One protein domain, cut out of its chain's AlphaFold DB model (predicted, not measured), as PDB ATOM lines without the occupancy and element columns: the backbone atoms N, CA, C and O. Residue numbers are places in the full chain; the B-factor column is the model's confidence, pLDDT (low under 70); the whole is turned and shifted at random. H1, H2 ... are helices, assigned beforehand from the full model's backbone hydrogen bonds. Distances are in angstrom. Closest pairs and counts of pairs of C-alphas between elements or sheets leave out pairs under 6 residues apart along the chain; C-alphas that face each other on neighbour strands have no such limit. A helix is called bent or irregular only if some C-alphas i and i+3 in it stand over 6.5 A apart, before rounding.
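What this domain is: This is residues 9 to 79 of the 80 residues of an uncharacterized protein of Digitaria exilis (UniProt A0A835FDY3). Two helical hairpins, H1 with H2 and H3 with H4, pack together into a small helical body, joined where the first part of H4 packs on H2. The longest helix, H4, runs out of this body, and residues 73 to 79 stick out at its far end. The printed part has 71 residues with four named helices, H1, H2, H3 and H4 in chain order, and no named strand; its class is all helix. It is compact, with a radius of gyration of the C-alphas of 12.8 A, and its outline is only just elongated, with spans of 46 by 23 by 17 A.

Where its parts are: Find C-alpha 59 at (41.645, -31.189, 7.627); from there H4, residues 59 to 77, runs 26.9 A to C-alpha 77 at (64.234, -20.029, -1.734). Before it, look for H3 at residues 46 to 55, 14.2 A from first to last C-alpha. H2 is residues 27 to 40 and measures 20.2 A. Go back to C-alpha 9 at (48.872, -26.009, 29.293) for H1, residues 9 to 23, 21.2 A long. No helix is bent.

How they stand to each other: Start at H4, which touches H3; the closest C-alphas, those of Ala 53 and Lys 62, are 5.4 A apart. These two form a helical hairpin and run opposite ways at a shallow tilt of 33 degrees, only just short of steep. H4 also touches H2, with residues 60 to 65 alone, against residues 34 to 38 of H2. Their closest C-alphas, of Gln 34 and Leu 61, are 5.6 A apart, and the helices run the same way at a shallow tilt of 22 degrees. H2 then forms a helical hairpin with H1: they touch, with the C-alphas of Ala 21 and Asn 30 closest at 5.4 A, and run opposite ways at a shallow tilt of 27 degrees. The helix packing is mostly aligned, with the three touching pairs at shallow tilts. H2 and H3 are close but not clearly touching, with the C-alphas of Leu 37 and Thr 49 closest at 7.9 A. H1 and H3 are near each other, while H1 and H4 are apart. In H1, H2, H3 and H4 every O i to N i+4 pair is within hydrogen-bond range.

The domain as a whole: The two C-alphas farthest apart, those of Tyr 24 and Ala 79, lie 46.0 A from each other. The printed part runs from residue 9 to residue 79 and has no cut. The links H1 to H2, H2 to H3 and H3 to H4 are tight. Residues 73 to 79, of which 73 to 77 belong to H4, stand free. The mean pLDDT of the printed part is 78.8, and these same residues, 73 to 79, are under 70.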
ATOM      1  N   ASP A   9      50.023 -25.299  28.705       74.06
ATOM      2  CA  ASP A   9      48.872 -26.009  29.293       74.06
ATOM      3  C   ASP A   9      47.569 -25.671  28.546       74.06
ATOM      4  O   ASP A   9      46.640 -26.482  28.459       74.06
ATOM      5  N   TYR A  10      47.486 -24.463  27.980       77.81
ATOM      6  CA  TYR A  10      46.337 -24.041  27.188       77.81
ATOM      7  C   TYR A  10      46.257 -24.770  25.837       77.81
ATOM      8  O   TYR A  10      45.159 -25.157  25.423       77.81
ATOM      9  N   GLU A  11      47.388 -25.010  25.164       76.44
ATOM     10  CA  GLU A  11      47.424 -25.821  23.939       76.44
ATOM     11  C   GLU A  11      47.003 -27.269  24.216       76.44
ATOM     12  O   GLU A  11      46.163 -27.809  23.492       76.44
ATOM     13  N   ASP A  12      47.487 -27.873  25.301       81.44
ATOM     14  CA  ASP A  12      47.108 -29.235  25.698       81.44
ATOM     15  C   ASP A  12      45.598 -29.369  25.954       81.44
ATOM     16  O   ASP A  12      44.949 -30.319  25.490       81.44
ATOM     17  N   ILE A  13      44.994 -28.377  26.618       84.50
ATOM     18  CA  ILE A  13      43.541 -28.324  26.815       84.50
ATOM     19  C   ILE A  13      42.810 -28.223  25.471       84.50
ATOM     20  O   ILE A  13      41.805 -28.914  25.275       84.50
ATOM     21  N   LEU A  14      43.295 -27.405  24.530       84.12
ATOM     22  CA  LEU A  14      42.701 -27.294  23.195       84.12
ATOM     23  C   LEU A  14      42.781 -28.614  22.429       84.12
ATOM     24  O   LEU A  14      41.794 -29.002  21.806       84.12
ATOM     25  N   TRP A  15      43.893 -29.346  22.516       82.06
ATOM     26  CA  TRP A  15      44.032 -30.664  21.892       82.06
ATOM     27  C   TRP A  15      43.090 -31.703  22.494       82.06
ATOM     28  O   TRP A  15      42.500 -32.510  21.768       82.06
ATOM     29  N   HIS A  16      42.908 -31.691  23.815       85.50
ATOM     30  CA  HIS A  16      41.928 -32.545  24.482       85.50
ATOM     31  C   HIS A  16      40.493 -32.186  24.097       85.50
ATOM     32  O   HIS A  16      39.674 -33.079  23.860       85.50
ATOM     33  N   LEU A  17      40.193 -30.894  23.982       85.69
ATOM     34  CA  LEU A  17      38.880 -30.407  23.584       85.69
ATOM     35  C   LEU A  17      38.576 -30.738  22.121       85.69
ATOM     36  O   LEU A  17      37.463 -31.159  21.820       85.69
ATOM     37  N   LEU A  18      39.571 -30.632  21.240       82.50
ATOM     38  CA  LEU A  18      39.511 -31.059  19.846       82.50
ATOM     39  C   LEU A  18      39.235 -32.566  19.746       82.50
ATOM     40  O   LEU A  18      38.325 -32.981  19.038       82.50
ATOM     41  N   ALA A  19      39.957 -33.386  20.517       82.81
ATOM     42  CA  ALA A  19      39.751 -34.835  20.558       82.81
ATOM     43  C   ALA A  19      38.359 -35.221  21.082       82.81
ATOM     44  O   ALA A  19      37.764 -36.197  20.624       82.81
ATOM     45  N   ALA A  20      37.828 -34.467  22.046       85.56
ATOM     46  CA  ALA A  20      36.453 -34.631  22.493       85.56
ATOM     47  C   ALA A  20      35.468 -34.192  21.401       85.56
ATOM     48  O   ALA A  20      34.532 -34.926  21.109       85.56
ATOM     49  N   ALA A  21      35.684 -33.036  20.771       85.06
ATOM     50  CA  ALA A  21      34.828 -32.524  19.706       85.06
ATOM     51  C   ALA A  21      34.721 -33.508  18.535       85.06
ATOM     52  O   ALA A  21      33.611 -33.771  18.092       85.06
ATOM     53  N   ASP A  22      35.844 -34.090  18.111       79.75
ATOM     54  CA  ASP A  22      35.909 -35.135  17.085       79.75
ATOM     55  C   ASP A  22      35.128 -36.389  17.509       79.75
ATOM     56  O   ASP A  22      34.245 -36.869  16.804       79.75
ATOM     57  N   ARG A  23      35.345 -36.863  18.742       83.75
ATOM     58  CA  ARG A  23      34.630 -38.028  19.285       83.75
ATOM     59  C   ARG A  23      33.116 -37.824  19.410       83.75
ATOM     60  O   ARG A  23      32.367 -38.799  19.334       83.75
ATOM     61  N   TYR A  24      32.678 -36.603  19.700       83.19
ATOM     62  CA  TYR A  24      31.272 -36.254  19.910       83.19
ATOM     63  C   TYR A  24      30.617 -35.605  18.682       83.19
ATOM     64  O   TYR A  24      29.458 -35.205  18.785       83.19
ATOM     65  N   ASP A  25      31.327 -35.509  17.554       79.75
ATOM     66  CA  ASP A  25      30.864 -34.892  16.303       79.75
ATOM     67  C   ASP A  25      30.338 -33.453  16.503       79.75
ATOM     68  O   ASP A  25      29.305 -33.029  15.984       79.75
ATOM     69  N   VAL A  26      31.028 -32.682  17.353       85.06
ATOM     70  CA  VAL A  26      30.670 -31.291  17.670       85.06
ATOM     71  C   VAL A  26      31.477 -30.348  16.782       85.06
ATOM     72  O   VAL A  26      32.412 -29.684  17.238       85.06
ATOM     73  N   ASP A  27      31.078 -30.240  15.515       79.69
ATOM     74  CA  ASP A  27      31.762 -29.443  14.480       79.69
ATOM     75  C   ASP A  27      32.126 -28.026  14.932       79.69
ATOM     76  O   ASP A  27      33.235 -27.535  14.733       79.69
ATOM     77  N   ARG A  28      31.190 -27.345  15.597       83.19
ATOM     78  CA  ARG A  28      31.382 -25.957  16.037       83.19
ATOM     79  C   ARG A  28      32.480 -25.818  17.091       83.19
ATOM     80  O   ARG A  28      33.162 -24.796  17.123       83.19
ATOM     81  N   LEU A  29      32.641 -26.820  17.953       83.25
ATOM     82  CA  LEU A  29      33.722 -26.856  18.935       83.25
ATOM     83  C   LEU A  29      35.052 -27.175  18.249       83.25
ATOM     84  O   LEU A  29      36.058 -26.540  18.560       83.25
ATOM     85  N   ASN A  30      35.020 -28.083  17.273       79.56
ATOM     86  CA  ASN A  30      36.169 -28.456  16.460       79.56
ATOM     87  C   ASN A  30      36.741 -27.222  15.730       79.56
ATOM     88  O   ASN A  30      37.898 -26.860  15.929       79.56
ATOM     89  N   LEU A  31      35.890 -26.469  15.026       81.94
ATOM     90  CA  LEU A  31      36.263 -25.230  14.330       81.94
ATOM     91  C   LEU A  31      36.839 -24.153  15.262       81.94
ATOM     92  O   LEU A  31      37.798 -23.469  14.902       81.94
ATOM     93  N   MET A  32      36.276 -23.985  16.464       84.56
ATOM     94  CA  MET A  32      36.810 -23.017  17.427       84.56
ATOM     95  C   MET A  32      38.201 -23.420  17.915       84.56
ATOM     96  O   MET A  32      39.091 -22.573  17.931       84.56
ATOM     97  N   CYS A  33      38.406 -24.693  18.263       84.44
ATOM     98  CA  CYS A  33      39.712 -25.183  18.706       84.44
ATOM     99  C   CYS A  33      40.758 -25.019  17.602       84.44
ATOM    100  O   CYS A  33      41.821 -24.457  17.851       84.44
ATOM    101  N   GLN A  34      40.424 -25.410  16.367       81.81
ATOM    102  CA  GLN A  34      41.302 -25.229  15.211       81.81
ATOM    103  C   GLN A  34      41.636 -23.751  14.979       81.81
ATOM    104  O   GLN A  34      42.797 -23.414  14.788       81.81
ATOM    105  N   SER A  35      40.664 -22.839  15.073       85.19
ATOM    106  CA  SER A  35      40.926 -21.402  14.917       85.19
ATOM    107  C   SER A  35      41.871 -20.844  15.985       85.19
ATOM    108  O   SER A  35      42.692 -19.979  15.680       85.19
ATOM    109  N   ILE A  36      41.761 -21.312  17.231       84.19
ATOM    110  CA  ILE A  36      42.629 -20.868  18.327       84.19
ATOM    111  C   ILE A  36      44.041 -21.445  18.159       84.19
ATOM    112  O   ILE A  36      45.008 -20.695  18.280       84.19
ATOM    113  N   LEU A  37      44.164 -22.733  17.823       82.81
ATOM    114  CA  LEU A  37      45.449 -23.378  17.538       82.81
ATOM    115  C   LEU A  37      46.153 -22.697  16.358       82.81
ATOM    116  O   LEU A  37      47.310 -22.313  16.478       82.81
ATOM    117  N   SER A  38      45.429 -22.409  15.270       82.44
ATOM    118  CA  SER A  38      45.964 -21.676  14.116       82.44
ATOM    119  C   SER A  38      46.489 -20.280  14.462       82.44
ATOM    120  O   SER A  38      47.413 -19.800  13.816       82.44
ATOM    121  N   LYS A  39      45.914 -19.602  15.465       82.06
ATOM    122  CA  LYS A  39      46.388 -18.280  15.914       82.06
ATOM    123  C   LYS A  39      47.642 -18.346  16.777       82.06
ATOM    124  O   LYS A  39      48.362 -17.354  16.834       82.06
ATOM    125  N   ASN A  40      47.878 -19.473  17.445       81.12
ATOM    126  CA  ASN A  40      49.083 -19.709  18.241       81.12
ATOM    127  C   ASN A  40      50.196 -20.389  17.428       81.12
ATOM    128  O   ASN A  40      51.274 -20.639  17.959       81.12
ATOM    129  N   LEU A  41      49.978 -20.651  16.132       82.00
ATOM    130  CA  LEU A  41      51.005 -21.198  15.252       82.00
ATOM    131  C   LEU A  41      52.232 -20.277  15.158       82.00
ATOM    132  O   LEU A  41      52.145 -19.083  14.877       82.00
ATOM    133  N   SER A  42      53.389 -20.892  15.341       80.25
ATOM    134  CA  SER A  42      54.740 -20.352  15.309       80.25
ATOM    135  C   SER A  42      55.635 -21.321  14.530       80.25
ATOM    136  O   SER A  42      55.328 -22.505  14.392       80.25
ATOM    137  N   MET A  43      56.778 -20.846  14.033       78.06
ATOM    138  CA  MET A  43      57.745 -21.691  13.317       78.06
ATOM    139  C   MET A  43      58.227 -22.892  14.147       78.06
ATOM    140  O   MET A  43      58.533 -23.935  13.579       78.06
ATOM    141  N   GLU A  44      58.270 -22.761  15.474       79.12
ATOM    142  CA  GLU A  44      58.720 -23.833  16.369       79.12
ATOM    143  C   GLU A  44      57.630 -24.881  16.645       79.12
ATOM    144  O   GLU A  44      57.947 -26.064  16.774       79.12
ATOM    145  N   ASN A  45      56.351 -24.485  16.689       79.38
ATOM    146  CA  ASN A  45      55.247 -25.393  17.031       79.38
ATOM    147  C   ASN A  45      54.470 -25.915  15.807       79.38
ATOM    148  O   ASN A  45      53.790 -26.933  15.925       79.38
ATOM    149  N   VAL A  46      54.603 -25.304  14.618       84.50
ATOM    150  CA  VAL A  46      53.830 -25.688  13.418       84.50
ATOM    151  C   VAL A  46      54.046 -27.145  13.011       84.50
ATOM    152  O   VAL A  46      53.105 -27.806  12.580       84.50
ATOM    153  N   ALA A  47      55.253 -27.685  13.203       83.25
ATOM    154  CA  ALA A  47      55.545 -29.088  12.923       83.25
ATOM    155  C   ALA A  47      54.796 -30.034  13.881       83.25
ATOM    156  O   ALA A  47      54.208 -31.026  13.443       83.25
ATOM    157  N   THR A  48      54.776 -29.704  15.175       83.06
ATOM    158  CA  THR A  48      54.059 -30.467  16.206       83.06
ATOM    159  C   THR A  48      52.548 -30.380  15.990       83.06
ATOM    160  O   THR A  48      51.869 -31.406  15.961       83.06
ATOM    161  N   THR A  49      52.025 -29.175  15.742       83.56
ATOM    162  CA  THR A  49      50.604 -28.931  15.466       83.56
ATOM    163  C   THR A  49      50.139 -29.646  14.201       83.56
ATOM    164  O   THR A  49      49.063 -30.243  14.207       83.56
ATOM    165  N   LEU A  50      50.955 -29.681  13.141       84.12
ATOM    166  CA  LEU A  50      50.646 -30.434  11.925       84.12
ATOM    167  C   LEU A  50      50.533 -31.939  12.195       84.12
ATOM    168  O   LEU A  50      49.574 -32.567  11.751       84.12
ATOM    169  N   ALA A  51      51.487 -32.520  12.928       83.25
ATOM    170  CA  ALA A  51      51.470 -33.946  13.252       83.25
ATOM    171  C   ALA A  51      50.231 -34.329  14.080       83.25
ATOM    172  O   ALA A  51      49.616 -35.374  13.854       83.25
ATOM    173  N   LEU A  52      49.833 -33.462  15.013       80.31
ATOM    174  CA  LEU A  52      48.636 -33.655  15.828       80.31
ATOM    175  C   LEU A  52      47.346 -33.476  15.012       80.31
ATOM    176  O   LEU A  52      46.425 -34.281  15.158       80.31
ATOM    177  N   ALA A  53      47.284 -32.481  14.122       82.56
ATOM    178  CA  ALA A  53      46.143 -32.259  13.232       82.56
ATOM    179  C   ALA A  53      45.929 -33.435  12.266       82.56
ATOM    180  O   ALA A  53      44.790 -33.863  12.063       82.56
ATOM    181  N   ASP A  54      47.018 -33.995  11.727       81.50
ATOM    182  CA  ASP A  54      46.993 -35.172  10.854       81.50
ATOM    183  C   ASP A  54      46.462 -36.410  11.590       81.50
ATOM    184  O   ASP A  54      45.612 -37.131  11.074       81.50
ATOM    185  N   HIS A  55      46.874 -36.608  12.847       76.75
ATOM    186  CA  HIS A  55      46.379 -37.716  13.666       76.75
ATOM    187  C   HIS A  55      44.888 -37.597  14.028       76.75
ATOM    188  O   HIS A  55      44.226 -38.604  14.275       76.75
ATOM    189  N   ARG A  56      44.358 -36.371  14.091       71.38
ATOM    190  CA  ARG A  56      42.982 -36.061  14.515       71.38
ATOM    191  C   ARG A  56      42.031 -35.794  13.347       71.38
ATOM    192  O   ARG A  56      40.939 -35.293  13.581       71.38
ATOM    193  N   ASN A  57      42.454 -36.081  12.112       70.25
ATOM    194  CA  ASN A  57      41.668 -35.876  10.891       70.25
ATOM    195  C   ASN A  57      41.079 -34.450  10.771       70.25
ATOM    196  O   ASN A  57      39.992 -34.240  10.236       70.25
ATOM    197  N   CYS A  58      41.800 -33.461  11.312       76.06
ATOM    198  CA  CYS A  58      41.398 -32.060  11.340       76.06
ATOM    199  C   CYS A  58      41.908 -31.356  10.080       76.06
ATOM    200  O   CYS A  58      42.921 -30.653  10.107       76.06
ATOM    201  N   ASP A  59      41.204 -31.579   8.970       79.00
ATOM    202  CA  ASP A  59      41.645 -31.189   7.627       79.00
ATOM    203  C   ASP A  59      41.948 -29.688   7.490       79.00
ATOM    204  O   ASP A  59      42.943 -29.313   6.873       79.00
ATOM    205  N   GLN A  60      41.147 -28.821   8.117       79.94
ATOM    206  CA  GLN A  60      41.332 -27.371   8.020       79.94
ATOM    207  C   GLN A  60      42.590 -26.894   8.766       79.94
ATOM    208  O   GLN A  60      43.370 -26.114   8.223       79.94
ATOM    209  N   LEU A  61      42.832 -27.375   9.990       82.19
ATOM    210  CA  LEU A  61      44.054 -27.059  10.739       82.19
ATOM    211  C   LEU A  61      45.304 -27.595  10.028       82.19
ATOM    212  O   LEU A  61      46.331 -26.918   9.980       82.19
ATOM    213  N   LYS A  62      45.202 -28.793   9.441       84.31
ATOM    214  CA  LYS A  62      46.267 -29.399   8.640       84.31
ATOM    215  C   LYS A  62      46.616 -28.539   7.425       84.31
ATOM    216  O   LYS A  62      47.795 -28.279   7.199       84.31
ATOM    217  N   GLU A  63      45.620 -28.077   6.672       84.94
ATOM    218  CA  GLU A  63      45.827 -27.215   5.501       84.94
ATOM    219  C   GLU A  63      46.525 -25.904   5.884       84.94
ATOM    220  O   GLU A  63      47.536 -25.556   5.278       84.94
ATOM    221  N   VAL A  64      46.075 -25.250   6.963       85.12
ATOM    222  CA  VAL A  64      46.706 -24.024   7.484       85.12
ATOM    223  C   VAL A  64      48.166 -24.262   7.880       85.12
ATOM    224  O   VAL A  64      49.030 -23.444   7.573       85.12
ATOM    225  N   CYS A  65      48.475 -25.387   8.532       86.25
ATOM    226  CA  CYS A  65      49.853 -25.715   8.903       86.25
ATOM    227  C   CYS A  65      50.740 -25.972   7.676       86.25
ATOM    228  O   CYS A  65      51.881 -25.513   7.636       86.25
ATOM    229  N   ILE A  66      50.226 -26.684   6.667       85.56
ATOM    230  CA  ILE A  66      50.951 -26.946   5.413       85.56
ATOM    231  C   ILE A  66      51.209 -25.637   4.667       85.56
ATOM    232  O   ILE A  66      52.329 -25.418   4.209       85.56
ATOM    233  N   GLU A  67      50.211 -24.756   4.572       86.00
ATOM    234  CA  GLU A  67      50.352 -23.444   3.936       86.00
ATOM    235  C   GLU A  67      51.384 -22.585   4.676       86.00
ATOM    236  O   GLU A  67      52.277 -22.013   4.050       86.00
ATOM    237  N   PHE A  68      51.341 -22.570   6.011       84.62
ATOM    238  CA  PHE A  68      52.316 -21.853   6.828       84.62
ATOM    239  C   PHE A  68      53.743 -22.371   6.611       84.62
ATOM    240  O   PHE A  68      54.667 -21.576   6.426       84.62
ATOM    241  N   ILE A  69      53.945 -23.695   6.594       83.38
ATOM    242  CA  ILE A  69      55.258 -24.295   6.317       83.38
ATOM    243  C   ILE A  69      55.707 -23.953   4.896       83.38
ATOM    244  O   ILE A  69      56.830 -23.494   4.722       83.38
ATOM    245  N   ALA A  70      54.838 -24.103   3.894       83.81
ATOM    246  CA  ALA A  70      55.161 -23.799   2.504       83.81
ATOM    247  C   ALA A  70      55.550 -22.325   2.305       83.81
ATOM    248  O   ALA A  70      56.502 -22.044   1.582       83.81
ATOM    249  N   MET A  71      54.877 -21.381   2.971       80.38
ATOM    250  CA  MET A  71      55.245 -19.960   2.929       80.38
ATOM    251  C   MET A  71      56.617 -19.694   3.560       80.38
ATOM    252  O   MET A  71      57.393 -18.903   3.022       80.38
ATOM    253  N   ASN A  72      56.937 -20.351   4.678       74.25
ATOM    254  CA  ASN A  72      58.238 -20.197   5.334       74.25
ATOM    255  C   ASN A  72      59.370 -20.871   4.539       74.25
ATOM    256  O   ASN A  72      60.445 -20.292   4.402       74.25
ATOM    257  N   ASP A  73      59.118 -22.045   3.958       69.00
ATOM    258  CA  ASP A  73      60.074 -22.777   3.119       69.00
ATOM    259  C   ASP A  73      60.338 -22.025   1.798       69.00
ATOM    260  O   ASP A  73      61.482 -21.831   1.388       69.00
ATOM    261  N   MET A  74      59.296 -21.453   1.184       58.88
ATOM    262  CA  MET A  74      59.427 -20.619  -0.017       58.88
ATOM    263  C   MET A  74      60.186 -19.308   0.255       58.88
ATOM    264  O   MET A  74      60.905 -18.822  -0.622       58.88
ATOM    265  N   ASN A  75      60.103 -18.761   1.474       53.72
ATOM    266  CA  ASN A  75      60.914 -17.612   1.886       53.72
ATOM    267  C   ASN A  75      62.416 -17.950   1.993       53.72
ATOM    268  O   ASN A  75      63.253 -17.063   1.842       53.72
ATOM    269  N   ALA A  76      62.786 -19.222   2.184       49.47
ATOM    270  CA  ALA A  76      64.183 -19.654   2.118       49.47
ATOM    271  C   ALA A  76      64.712 -19.716   0.669       49.47
ATOM    272  O   ALA A  76      65.896 -19.479   0.439       49.47
ATOM    273  N   PHE A  77      63.845 -19.973  -0.319       42.28
ATOM    274  CA  PHE A  77      64.234 -20.029  -1.734       42.28
ATOM    275  C   PHE A  77      64.394 -18.642  -2.382       42.28
ATOM    276  O   PHE A  77      65.224 -18.477  -3.271       42.28
ATOM    277  N   VAL A  78      63.648 -17.624  -1.936       48.44
ATOM    278  CA  VAL A  78      63.714 -16.261  -2.514       48.44
ATOM    279  C   VAL A  78      64.885 -15.411  -1.983       48.44
ATOM    280  O   VAL A  78      65.065 -14.273  -2.409       48.44
ATOM    281  N   ALA A  79      65.695 -15.951  -1.066       40.84
ATOM    282  CA  ALA A  79      66.840 -15.268  -0.456       40.84
ATOM    283  C   ALA A  79      68.211 -15.611  -1.089       40.84
ATOM    284  O   ALA A  79      69.241 -15.261  -0.511       40.84
TER     285      ALA A  79